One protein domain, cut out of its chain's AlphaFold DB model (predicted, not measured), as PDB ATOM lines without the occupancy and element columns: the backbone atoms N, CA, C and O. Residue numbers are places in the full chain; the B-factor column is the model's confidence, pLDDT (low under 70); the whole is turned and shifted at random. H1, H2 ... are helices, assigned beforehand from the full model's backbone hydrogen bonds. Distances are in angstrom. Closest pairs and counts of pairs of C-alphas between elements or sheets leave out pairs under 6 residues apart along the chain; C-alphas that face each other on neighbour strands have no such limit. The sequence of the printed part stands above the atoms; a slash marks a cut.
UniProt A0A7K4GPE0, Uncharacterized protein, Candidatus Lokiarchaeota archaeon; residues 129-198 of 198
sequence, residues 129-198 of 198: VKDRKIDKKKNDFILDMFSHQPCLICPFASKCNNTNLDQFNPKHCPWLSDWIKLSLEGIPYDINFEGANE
ATOM      1  N   VAL A 129     209.078 228.565 242.226       63.16
ATOM      2  CA  VAL A 129     207.661 228.586 242.610       63.16
ATOM      3  C   VAL A 129     207.422 229.774 243.544       63.16
ATOM      4  O   VAL A 129     208.033 229.870 244.607       63.16
ATOM      5  N   LYS A 130     206.563 230.708 243.128       68.50
ATOM      6  CA  LYS A 130     206.121 231.842 243.949       68.50
ATOM      7  C   LYS A 130     204.680 231.613 244.380       68.50
ATOM      8  O   LYS A 130     203.822 231.369 243.535       68.50
ATOM      9  N   ASP A 131     204.408 231.774 245.669       68.94
ATOM     10  CA  ASP A 131     203.039 231.761 246.171       68.94
ATOM     11  C   ASP A 131     202.284 232.995 245.667       68.94
ATOM     12  O   ASP A 131     202.695 234.139 245.890       68.94
ATOM     13  N   ARG A 132     201.158 232.767 244.989       70.81
ATOM     14  CA  ARG A 132     200.287 233.829 244.481       70.81
ATOM     15  C   ARG A 132     199.057 233.946 245.376       70.81
ATOM     16  O   ARG A 132     198.345 232.971 245.605       70.81
ATOM     17  N   LYS A 133     198.787 235.150 245.885       77.19
ATOM     18  CA  LYS A 133     197.537 235.434 246.603       77.19
ATOM     19  C   LYS A 133     196.412 235.606 245.584       77.19
ATOM     20  O   LYS A 133     196.476 236.515 244.765       77.19
ATOM     21  N   ILE A 134     195.405 234.740 245.659       79.94
ATOM     22  CA  ILE A 134     194.223 234.769 244.789       79.94
ATOM     23  C   ILE A 134     193.077 235.437 245.544       79.94
ATOM     24  O   ILE A 134     192.741 235.032 246.662       79.94
ATOM     25  N   ASP A 135     192.464 236.444 244.927       84.50
ATOM     26  CA  ASP A 135     191.264 237.076 245.465       84.50
ATOM     27  C   ASP A 135     190.017 236.296 245.037       84.50
ATOM     28  O   ASP A 135     189.526 236.425 243.918       84.50
ATOM     29  N   LYS A 136     189.472 235.502 245.962       85.38
ATOM     30  CA  LYS A 136     188.263 234.693 245.736       85.38
ATOM     31  C   LYS A 136     186.995 235.523 245.500       85.38
ATOM     32  O   LYS A 136     185.960 234.942 245.195       85.38
ATOM     33  N   LYS A 137     187.034 236.845 245.705       88.38
ATOM     34  CA  LYS A 137     185.877 237.726 245.491       88.38
ATOM     35  C   LYS A 137     185.719 238.166 244.039       88.38
ATOM     36  O   LYS A 137     184.658 238.682 243.697       88.38
ATOM     37  N   LYS A 138     186.742 237.996 243.201       85.25
ATOM     38  CA  LYS A 138     186.618 238.288 241.775       85.25
ATOM     39  C   LYS A 138     185.907 237.153 241.044       85.25
ATOM     40  O   LYS A 138     186.057 235.989 241.403       85.25
ATOM     41  N   ASN A 139     185.171 237.486 239.987       81.19
ATOM     42  CA  ASN A 139     184.438 236.503 239.182       81.19
ATOM     43  C   ASN A 139     185.363 235.518 238.440       81.19
ATOM     44  O   ASN A 139     184.959 234.397 238.149       81.19
ATOM     45  N   ASP A 140     186.602 235.916 238.162       79.25
ATOM     46  CA  ASP A 140     187.626 235.167 237.429       79.25
ATOM     47  C   ASP A 140     188.603 234.404 238.345       79.25
ATOM     48  O   ASP A 140     189.585 233.839 237.866       79.25
ATOM     49  N   PHE A 141     188.328 234.307 239.654       84.25
ATOM     50  CA  PHE A 141     189.261 233.710 240.621       84.25
ATOM     51  C   PHE A 141     189.680 232.266 240.278       84.25
ATOM     52  O   PHE A 141     190.776 231.836 240.638       84.25
ATOM     53  N   ILE A 142     188.807 231.502 239.604       82.31
ATOM     54  CA  ILE A 142     189.105 230.136 239.148       82.31
ATOM     55  C   ILE A 142     190.196 230.170 238.076       82.31
ATOM     56  O   ILE A 142     191.127 229.372 238.130       82.31
ATOM     57  N   LEU A 143     190.118 231.110 237.131       83.44
ATOM     58  CA  LEU A 143     191.141 231.281 236.100       83.44
ATOM     59  C   LEU A 143     192.454 231.762 236.721       83.44
ATOM     60  O   LEU A 143     193.511 231.227 236.395       83.44
ATOM     61  N   ASP A 144     192.389 232.674 237.694       80.56
ATOM     62  CA  ASP A 144     193.554 233.105 238.475       80.56
ATOM     63  C   ASP A 144     194.236 231.944 239.217       80.56
ATOM     64  O   ASP A 144     195.468 231.878 239.259       80.56
ATOM     65  N   MET A 145     193.452 231.008 239.766       82.75
ATOM     66  CA  MET A 145     193.959 229.822 240.466       82.75
ATOM     67  C   MET A 145     194.756 228.891 239.557       82.75
ATOM     68  O   MET A 145     195.724 228.276 239.999       82.75
ATOM     69  N   PHE A 146     194.372 228.820 238.289       82.94
ATOM     70  CA  PHE A 146     195.063 228.027 237.284       82.94
ATOM     71  C   PHE A 146     195.934 228.876 236.356       82.94
ATOM     72  O   PHE A 146     196.246 228.449 235.247       82.94
ATOM     73  N   SER A 147     196.328 230.078 236.786       80.12
ATOM     74  CA  SER A 147     197.214 230.970 236.028       80.12
ATOM     75  C   SER A 147     196.757 231.222 234.588       80.12
ATOM     76  O   SER A 147     197.595 231.329 233.697       80.12
ATOM     77  N   HIS A 148     195.444 231.287 234.354       83.19
ATOM     78  CA  HIS A 148     194.855 231.459 233.025       83.19
ATOM     79  C   HIS A 148     195.422 230.450 232.011       83.19
ATOM     80  O   HIS A 148     195.865 230.808 230.924       83.19
ATOM     81  N   GLN A 149     195.455 229.165 232.375       86.50
ATOM     82  CA  GLN A 149     195.847 228.114 231.439       86.50
ATOM     83  C   GLN A 149     194.888 228.075 230.236       86.50
ATOM     84  O   GLN A 149     193.689 227.851 230.431       86.50
ATOM     85  N   PRO A 150     195.386 228.194 228.988       86.69
ATOM     86  CA  PRO A 150     194.536 228.203 227.796       86.69
ATOM     87  C   PRO A 150     193.718 226.922 227.666       86.69
ATOM     88  O   PRO A 150     192.578 226.963 227.221       86.69
ATOM     89  N   CYS A 151     194.257 225.786 228.116       85.31
ATOM     90  CA  CYS A 151     193.580 224.493 228.060       85.31
ATOM     91  C   CYS A 151     192.258 224.445 228.846       85.31
ATOM     92  O   CYS A 151     191.408 223.625 228.513       85.31
ATOM     93  N   LEU A 152     192.063 225.299 229.858       84.88
ATOM     94  CA  LEU A 152     190.836 225.308 230.665       84.88
ATOM     95  C   LEU A 152     189.651 225.960 229.960       84.88
ATOM     96  O   LEU A 152     188.509 225.620 230.251       84.88
ATOM     97  N   ILE A 153     189.927 226.893 229.050       83.62
ATOM     98  CA  ILE A 153     188.899 227.653 228.331       83.62
ATOM     99  C   ILE A 153     189.021 227.512 226.809       83.62
ATOM    100  O   ILE A 153     188.374 228.242 226.066       83.62
ATOM    101  N   CYS A 154     189.850 226.577 226.335       84.94
ATOM    102  CA  CYS A 154     190.108 226.374 224.916       84.94
ATOM    103  C   CYS A 154     188.831 225.919 224.189       84.94
ATOM    104  O   CYS A 154     188.334 224.823 224.474       84.94
ATOM    105  N   PRO A 155     188.333 226.678 223.194       83.75
ATOM    106  CA  PRO A 155     187.138 226.295 222.441       83.75
ATOM    107  C   PRO A 155     187.369 225.052 221.563       83.75
ATOM    108  O   PRO A 155     186.419 224.389 221.151       83.75
ATOM    109  N   PHE A 156     188.632 224.699 221.304       81.94
ATOM    110  CA  PHE A 156     189.031 223.563 220.474       81.94
ATOM    111  C   PHE A 156     189.461 222.334 221.287       81.94
ATOM    112  O   PHE A 156     190.030 221.402 220.718       81.94
ATOM    113  N   ALA A 157     189.195 222.291 222.598       79.94
ATOM    114  CA  ALA A 157     189.634 221.198 223.473       79.94
ATOM    115  C   ALA A 157     189.214 219.800 222.971       79.94
ATOM    116  O   ALA A 157     189.977 218.847 223.086       79.94
ATOM    117  N   SER A 158     188.044 219.680 222.334       77.69
ATOM    118  CA  SER A 158     187.552 218.425 221.741       77.69
ATOM    119  C   SER A 158     188.389 217.915 220.560       77.69
ATOM    120  O   SER A 158     188.348 216.728 220.244       77.69
ATOM    121  N   LYS A 159     189.159 218.793 219.909       77.00
ATOM    122  CA  LYS A 159     190.053 218.469 218.787       77.00
ATOM    123  C   LYS A 159     191.490 218.200 219.241       77.00
ATOM    124  O   LYS A 159     192.327 217.852 218.407       77.00
ATOM    125  N   CYS A 160     191.770 218.340 220.539       79.50
ATOM    126  CA  CYS A 160     193.093 218.160 221.112       79.50
ATOM    127  C   CYS A 160     193.442 216.673 221.227       79.50
ATOM    128  O   CYS A 160     192.909 215.962 222.078       79.50
ATOM    129  N   ASN A 161     194.317 216.178 220.352       74.12
ATOM    130  CA  ASN A 161     194.766 214.789 220.392       74.12
ATOM    131  C   ASN A 161     196.168 214.621 219.787       74.12
ATOM    132  O   ASN A 161     196.654 215.459 219.030       74.12
ATOM    133  N   ASN A 162     196.814 213.502 220.118       67.50
ATOM    134  CA  ASN A 162     198.169 213.182 219.655       67.50
ATOM    135  C   ASN A 162     198.237 212.789 218.166       67.50
ATOM    136  O   ASN A 162     199.333 212.635 217.637       67.50
ATOM    137  N   THR A 163     197.089 212.591 217.514       66.38
ATOM    138  CA  THR A 163     196.974 212.128 216.122       66.38
ATOM    139  C   THR A 163     196.751 213.261 215.118       66.38
ATOM    140  O   THR A 163     196.922 213.047 213.925       66.38
ATOM    141  N   ASN A 164     196.386 214.458 215.581       65.31
ATOM    142  CA  ASN A 164     196.106 215.627 214.755       65.31
ATOM    143  C   ASN A 164     197.334 216.546 214.760       65.31
ATOM    144  O   ASN A 164     197.506 217.363 215.665       65.31
ATOM    145  N   LEU A 165     198.234 216.321 213.801       59.22
ATOM    146  CA  LEU A 165     199.584 216.893 213.777       59.22
ATOM    147  C   LEU A 165     199.607 218.415 213.567       59.22
ATOM    148  O   LEU A 165     200.512 219.062 214.088       59.22
ATOM    149  N   ASP A 166     198.612 218.982 212.881       60.56
ATOM    150  CA  ASP A 166     198.793 220.293 212.243       60.56
ATOM    151  C   ASP A 166     198.394 221.511 213.093       60.56
ATOM    152  O   ASP A 166     198.986 222.571 212.914       60.56
ATOM    153  N   GLN A 167     197.417 221.421 214.010       57.84
ATOM    154  CA  GLN A 167     196.892 222.642 214.670       57.84
ATOM    155  C   GLN A 167     196.539 222.521 216.161       57.84
ATOM    156  O   GLN A 167     196.552 223.523 216.873       57.84
ATOM    157  N   PHE A 168     196.248 221.321 216.680       64.00
ATOM    158  CA  PHE A 168     195.690 221.174 218.038       64.00
ATOM    159  C   PHE A 168     196.333 220.051 218.866       64.00
ATOM    160  O   PHE A 168     195.738 219.564 219.821       64.00
ATOM    161  N   ASN A 169     197.556 219.629 218.544       72.00
ATOM    162  CA  ASN A 169     198.323 218.725 219.409       72.00
ATOM    163  C   ASN A 169     198.991 219.529 220.543       72.00
ATOM    164  O   ASN A 169     199.597 220.558 220.248       72.00
ATOM    165  N   PRO A 170     198.977 219.072 221.813       70.44
ATOM    166  CA  PRO A 170     199.712 219.719 222.905       70.44
ATOM    167  C   PRO A 170     201.186 220.025 222.598       70.44
ATOM    168  O   PRO A 170     201.729 220.981 223.138       70.44
ATOM    169  N   LYS A 171     201.828 219.247 221.718       73.50
ATOM    170  CA  LYS A 171     203.209 219.488 221.271       73.50
ATOM    171  C   LYS A 171     203.373 220.693 220.341       73.50
ATOM    172  O   LYS A 171     204.450 221.274 220.310       73.50
ATOM    173  N   HIS A 172     202.338 221.033 219.579       77.69
ATOM    174  CA  HIS A 172     202.373 222.071 218.542       77.69
ATOM    175  C   HIS A 172     201.365 223.198 218.802       77.69
ATOM    176  O   HIS A 172     201.197 224.082 217.972       77.69
ATOM    177  N   CYS A 173     200.692 223.179 219.953       81.19
ATOM    178  CA  CYS A 173     199.687 224.167 220.308       81.19
ATOM    179  C   CYS A 173     200.358 225.531 220.571       81.19
ATOM    180  O   CYS A 173     201.155 225.635 221.517       81.19
ATOM    181  N   PRO A 174     200.035 226.579 219.785       81.69
ATOM    182  CA  PRO A 174     200.643 227.899 219.945       81.69
ATOM    183  C   PRO A 174     200.260 228.528 221.288       81.69
ATOM    184  O   PRO A 174     201.137 228.940 222.041       81.69
ATOM    185  N   TRP A 175     198.978 228.470 221.671       86.44
ATOM    186  CA  TRP A 175     198.500 229.040 222.937       86.44
ATOM    187  C   TRP A 175     199.150 228.407 224.165       86.44
ATOM    188  O   TRP A 175     199.481 229.104 225.118       86.44
ATOM    189  N   LEU A 176     199.335 227.082 224.160       86.38
ATOM    190  CA  LEU A 176     199.980 226.393 225.276       86.38
ATOM    191  C   LEU A 176     201.459 226.778 225.365       86.38
ATOM    192  O   LEU A 176     201.967 227.016 226.457       86.38
ATOM    193  N   SER A 177     202.131 226.859 224.217       85.38
ATOM    194  CA  SER A 177     203.546 227.218 224.137       85.38
ATOM    195  C   SER A 177     203.791 228.653 224.613       85.38
ATOM    196  O   SER A 177     204.709 228.884 225.401       85.38
ATOM    197  N   ASP A 178     202.954 229.603 224.198       86.00
ATOM    198  CA  ASP A 178     203.054 231.008 224.609       86.00
ATOM    199  C   ASP A 178     202.689 231.201 226.082       86.00
ATOM    200  O   ASP A 178     203.405 231.901 226.800       86.00
ATOM    201  N   TRP A 179     201.663 230.498 226.574       89.25
ATOM    202  CA  TRP A 179     201.349 230.470 228.003       89.25
ATOM    203  C   TRP A 179     202.534 229.971 228.841       89.25
ATOM    204  O   TRP A 179     202.850 230.588 229.859       89.25
ATOM    205  N   ILE A 180     203.218 228.894 228.426       86.19
ATOM    206  CA  ILE A 180     204.406 228.381 229.134       86.19
ATOM    207  C   ILE A 180     205.505 229.446 229.158       86.19
ATOM    208  O   ILE A 180     206.033 229.737 230.231       86.19
ATOM    209  N   LYS A 181     205.833 230.051 228.008       84.44
ATOM    210  CA  LYS A 181     206.883 231.081 227.913       84.44
ATOM    211  C   LYS A 181     206.595 232.273 228.828       84.44
ATOM    212  O   LYS A 181     207.425 232.614 229.665       84.44
ATOM    213  N   LEU A 182     205.398 232.849 228.730       85.44
ATOM    214  CA  LEU A 182     205.012 234.020 229.522       85.44
ATOM    215  C   LEU A 182     204.920 233.692 231.016       85.44
ATOM    216  O   LEU A 182     205.365 234.479 231.853       85.44
ATOM    217  N   SER A 183     204.439 232.494 231.362       82.44
ATOM    218  CA  SER A 183     204.405 232.021 232.751       82.44
ATOM    219  C   SER A 183     205.806 231.879 233.349       82.44
ATOM    220  O   SER A 183     206.003 232.219 234.517       82.44
ATOM    221  N   LEU A 184     206.785 231.412 232.567       78.94
ATOM    222  CA  LEU A 184     208.186 231.324 232.998       78.94
ATOM    223  C   LEU A 184     208.810 232.711 233.217       78.94
ATOM    224  O   LEU A 184     209.616 232.881 234.131       78.94
ATOM    225  N   GLU A 185     208.405 233.710 232.431       80.69
ATOM    226  CA  GLU A 185     208.834 235.109 232.574       80.69
ATOM    227  C   GLU A 185     208.070 235.865 233.680       80.69
ATOM    228  O   GLU A 185     208.440 236.979 234.057       80.69
ATOM    229  N   GLY A 186     207.025 235.256 234.252       76.31
ATOM    230  CA  GLY A 186     206.163 235.874 235.261       76.31
ATOM    231  C   GLY A 186     205.221 236.938 234.695       76.31
ATOM    232  O   GLY A 186     204.700 237.757 235.458       76.31
ATOM    233  N   ILE A 187     205.010 236.935 233.380       80.31
ATOM    234  CA  ILE A 187     204.111 237.843 232.676       80.31
ATOM    235  C   ILE A 187     202.703 237.229 232.687       80.31
ATOM    236  O   ILE A 187     202.551 236.041 232.390       80.31
ATOM    237  N   PRO A 188     201.654 237.996 233.038       77.00
ATOM    238  CA  PRO A 188     200.282 237.523 232.920       77.00
ATOM    239  C   PRO A 188     199.974 237.161 231.467       77.00
ATOM    240  O   PRO A 188     200.167 237.980 230.571       77.00
ATOM    241  N   TYR A 189     199.484 235.946 231.245       80.81
ATOM    242  CA  TYR A 189     198.972 235.551 229.942       80.81
ATOM    243  C   TYR A 189     197.520 235.998 229.812       80.81
ATOM    244  O   TYR A 189     196.680 235.585 230.613       80.81
ATOM    245  N   ASP A 190     197.241 236.829 228.810       77.50
ATOM    246  CA  ASP A 190     195.880 237.144 228.390       77.50
ATOM    247  C   ASP A 190     195.516 236.248 227.205       77.50
ATOM    248  O   ASP A 190     196.204 236.225 226.181       77.50
ATOM    249  N   ILE A 191     194.476 235.439 227.380       72.19
ATOM    250  CA  ILE A 191     194.103 234.426 226.401       72.19
ATOM    251  C   ILE A 191     193.290 235.099 225.297       72.19
ATOM    252  O   ILE A 191     192.123 235.424 225.504       72.19
ATOM    253  N   ASN A 192     193.864 235.203 224.098       73.38
ATOM    254  CA  ASN A 192     193.111 235.554 222.898       73.38
ATOM    255  C   ASN A 192     193.134 234.407 221.867       73.38
ATOM    256  O   ASN A 192     194.185 234.035 221.343       73.38
ATOM    257  N   PHE A 193     191.959 233.843 221.570       74.88
ATOM    258  CA  PHE A 193     191.779 232.800 220.552       74.88
ATOM    259  C   PHE A 193     191.418 233.359 219.160       74.88
ATOM    260  O   PHE A 193     191.242 232.578 218.227       74.88
ATOM    261  N   GLU A 194     191.317 234.685 218.989       64.56
ATOM    262  CA  GLU A 194     190.832 235.348 217.762       64.56
ATOM    263  C   GLU A 194     191.753 235.201 216.536       64.56
ATOM    264  O   GLU A 194     191.345 235.540 215.431       64.56
ATOM    265  N   GLY A 195     192.951 234.623 216.677       56.47
ATOM    266  CA  GLY A 195     193.846 234.301 215.555       56.47
ATOM    267  C   GLY A 195     193.642 232.916 214.916       56.47
ATOM    268  O   GLY A 195     194.429 232.536 214.060       56.47
ATOM    269  N   ALA A 196     192.648 232.127 215.347       53.47
ATOM    270  CA  ALA A 196     192.476 230.722 214.933       53.47
ATOM    271  C   ALA A 196     191.622 230.496 213.668       53.47
ATOM    272  O   ALA A 196     191.361 229.346 213.316       53.47
ATOM    273  N   ASN A 197     191.109 231.565 213.051       40.59
ATOM    274  CA  ASN A 197     190.187 231.497 211.910       40.59
ATOM    275  C   ASN A 197     190.873 231.679 210.540       40.59
ATOM    276  O   ASN A 197     190.167 231.867 209.550       40.59
ATOM    277  N   GLU A 198     192.204 231.606 210.473       38.50
ATOM    278  CA  GLU A 198     192.968 231.596 209.213       38.50
ATOM    279  C   GLU A 198     193.720 230.276 209.015       38.50
ATOM    280  O   GLU A 198     194.424 229.833 209.953       38.50
TER     281      GLU A 198
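This is residues 129 to 198 of the 198 residues of an uncharacterized protein of Candidatus Lokiarchaeota archaeon (UniProt A0A7K4GPE0). With little regular structure, this is an elongated body mostly of loops: the longest helix, H3, has the very short H2 packed on part of it, while H1 lies away from H3. Residues 129 to 140 and the loop 154 to 173 reach opposite ends, and residues 186 to 198 fold back past H3. The printed part has 70 residues, 21 of them in named helices H1, H2, H3, with no named strand: all helix. It is only just loose, close to compact, with a radius of gyration of the C-alphas of 13.5 A, spanning 38 by 24 by 21 A.

Find C-alpha 174 at (200.643, 227.899, 219.945); from there H3, residues 174 to 185, runs 16.7 A to C-alpha 185 at (208.834, 235.109, 232.574). H2 is residues 150 to 153, 5.7 A; H1 is residues 141 to 145, 6.1 A.

H3 touches H2 with residues 175 to 179 alone; look at the closest C-alphas, of Leu 176 and Pro 150, 6.3 A apart. H1 and H2 are only just apart, closest 8.1 A; H1 and H3 are apart. In H1 and H3 every O i to N i+4 pair is within hydrogen-bond range; H2 is too short for one.

The farthest C-alphas, Lys 137 and Thr 163, are 40.5 A apart. The printed part has no cut; H2 to H3 is a long link. Confidence is under 70 at residues 129 to 131, 162 to 168 and 194 to 198.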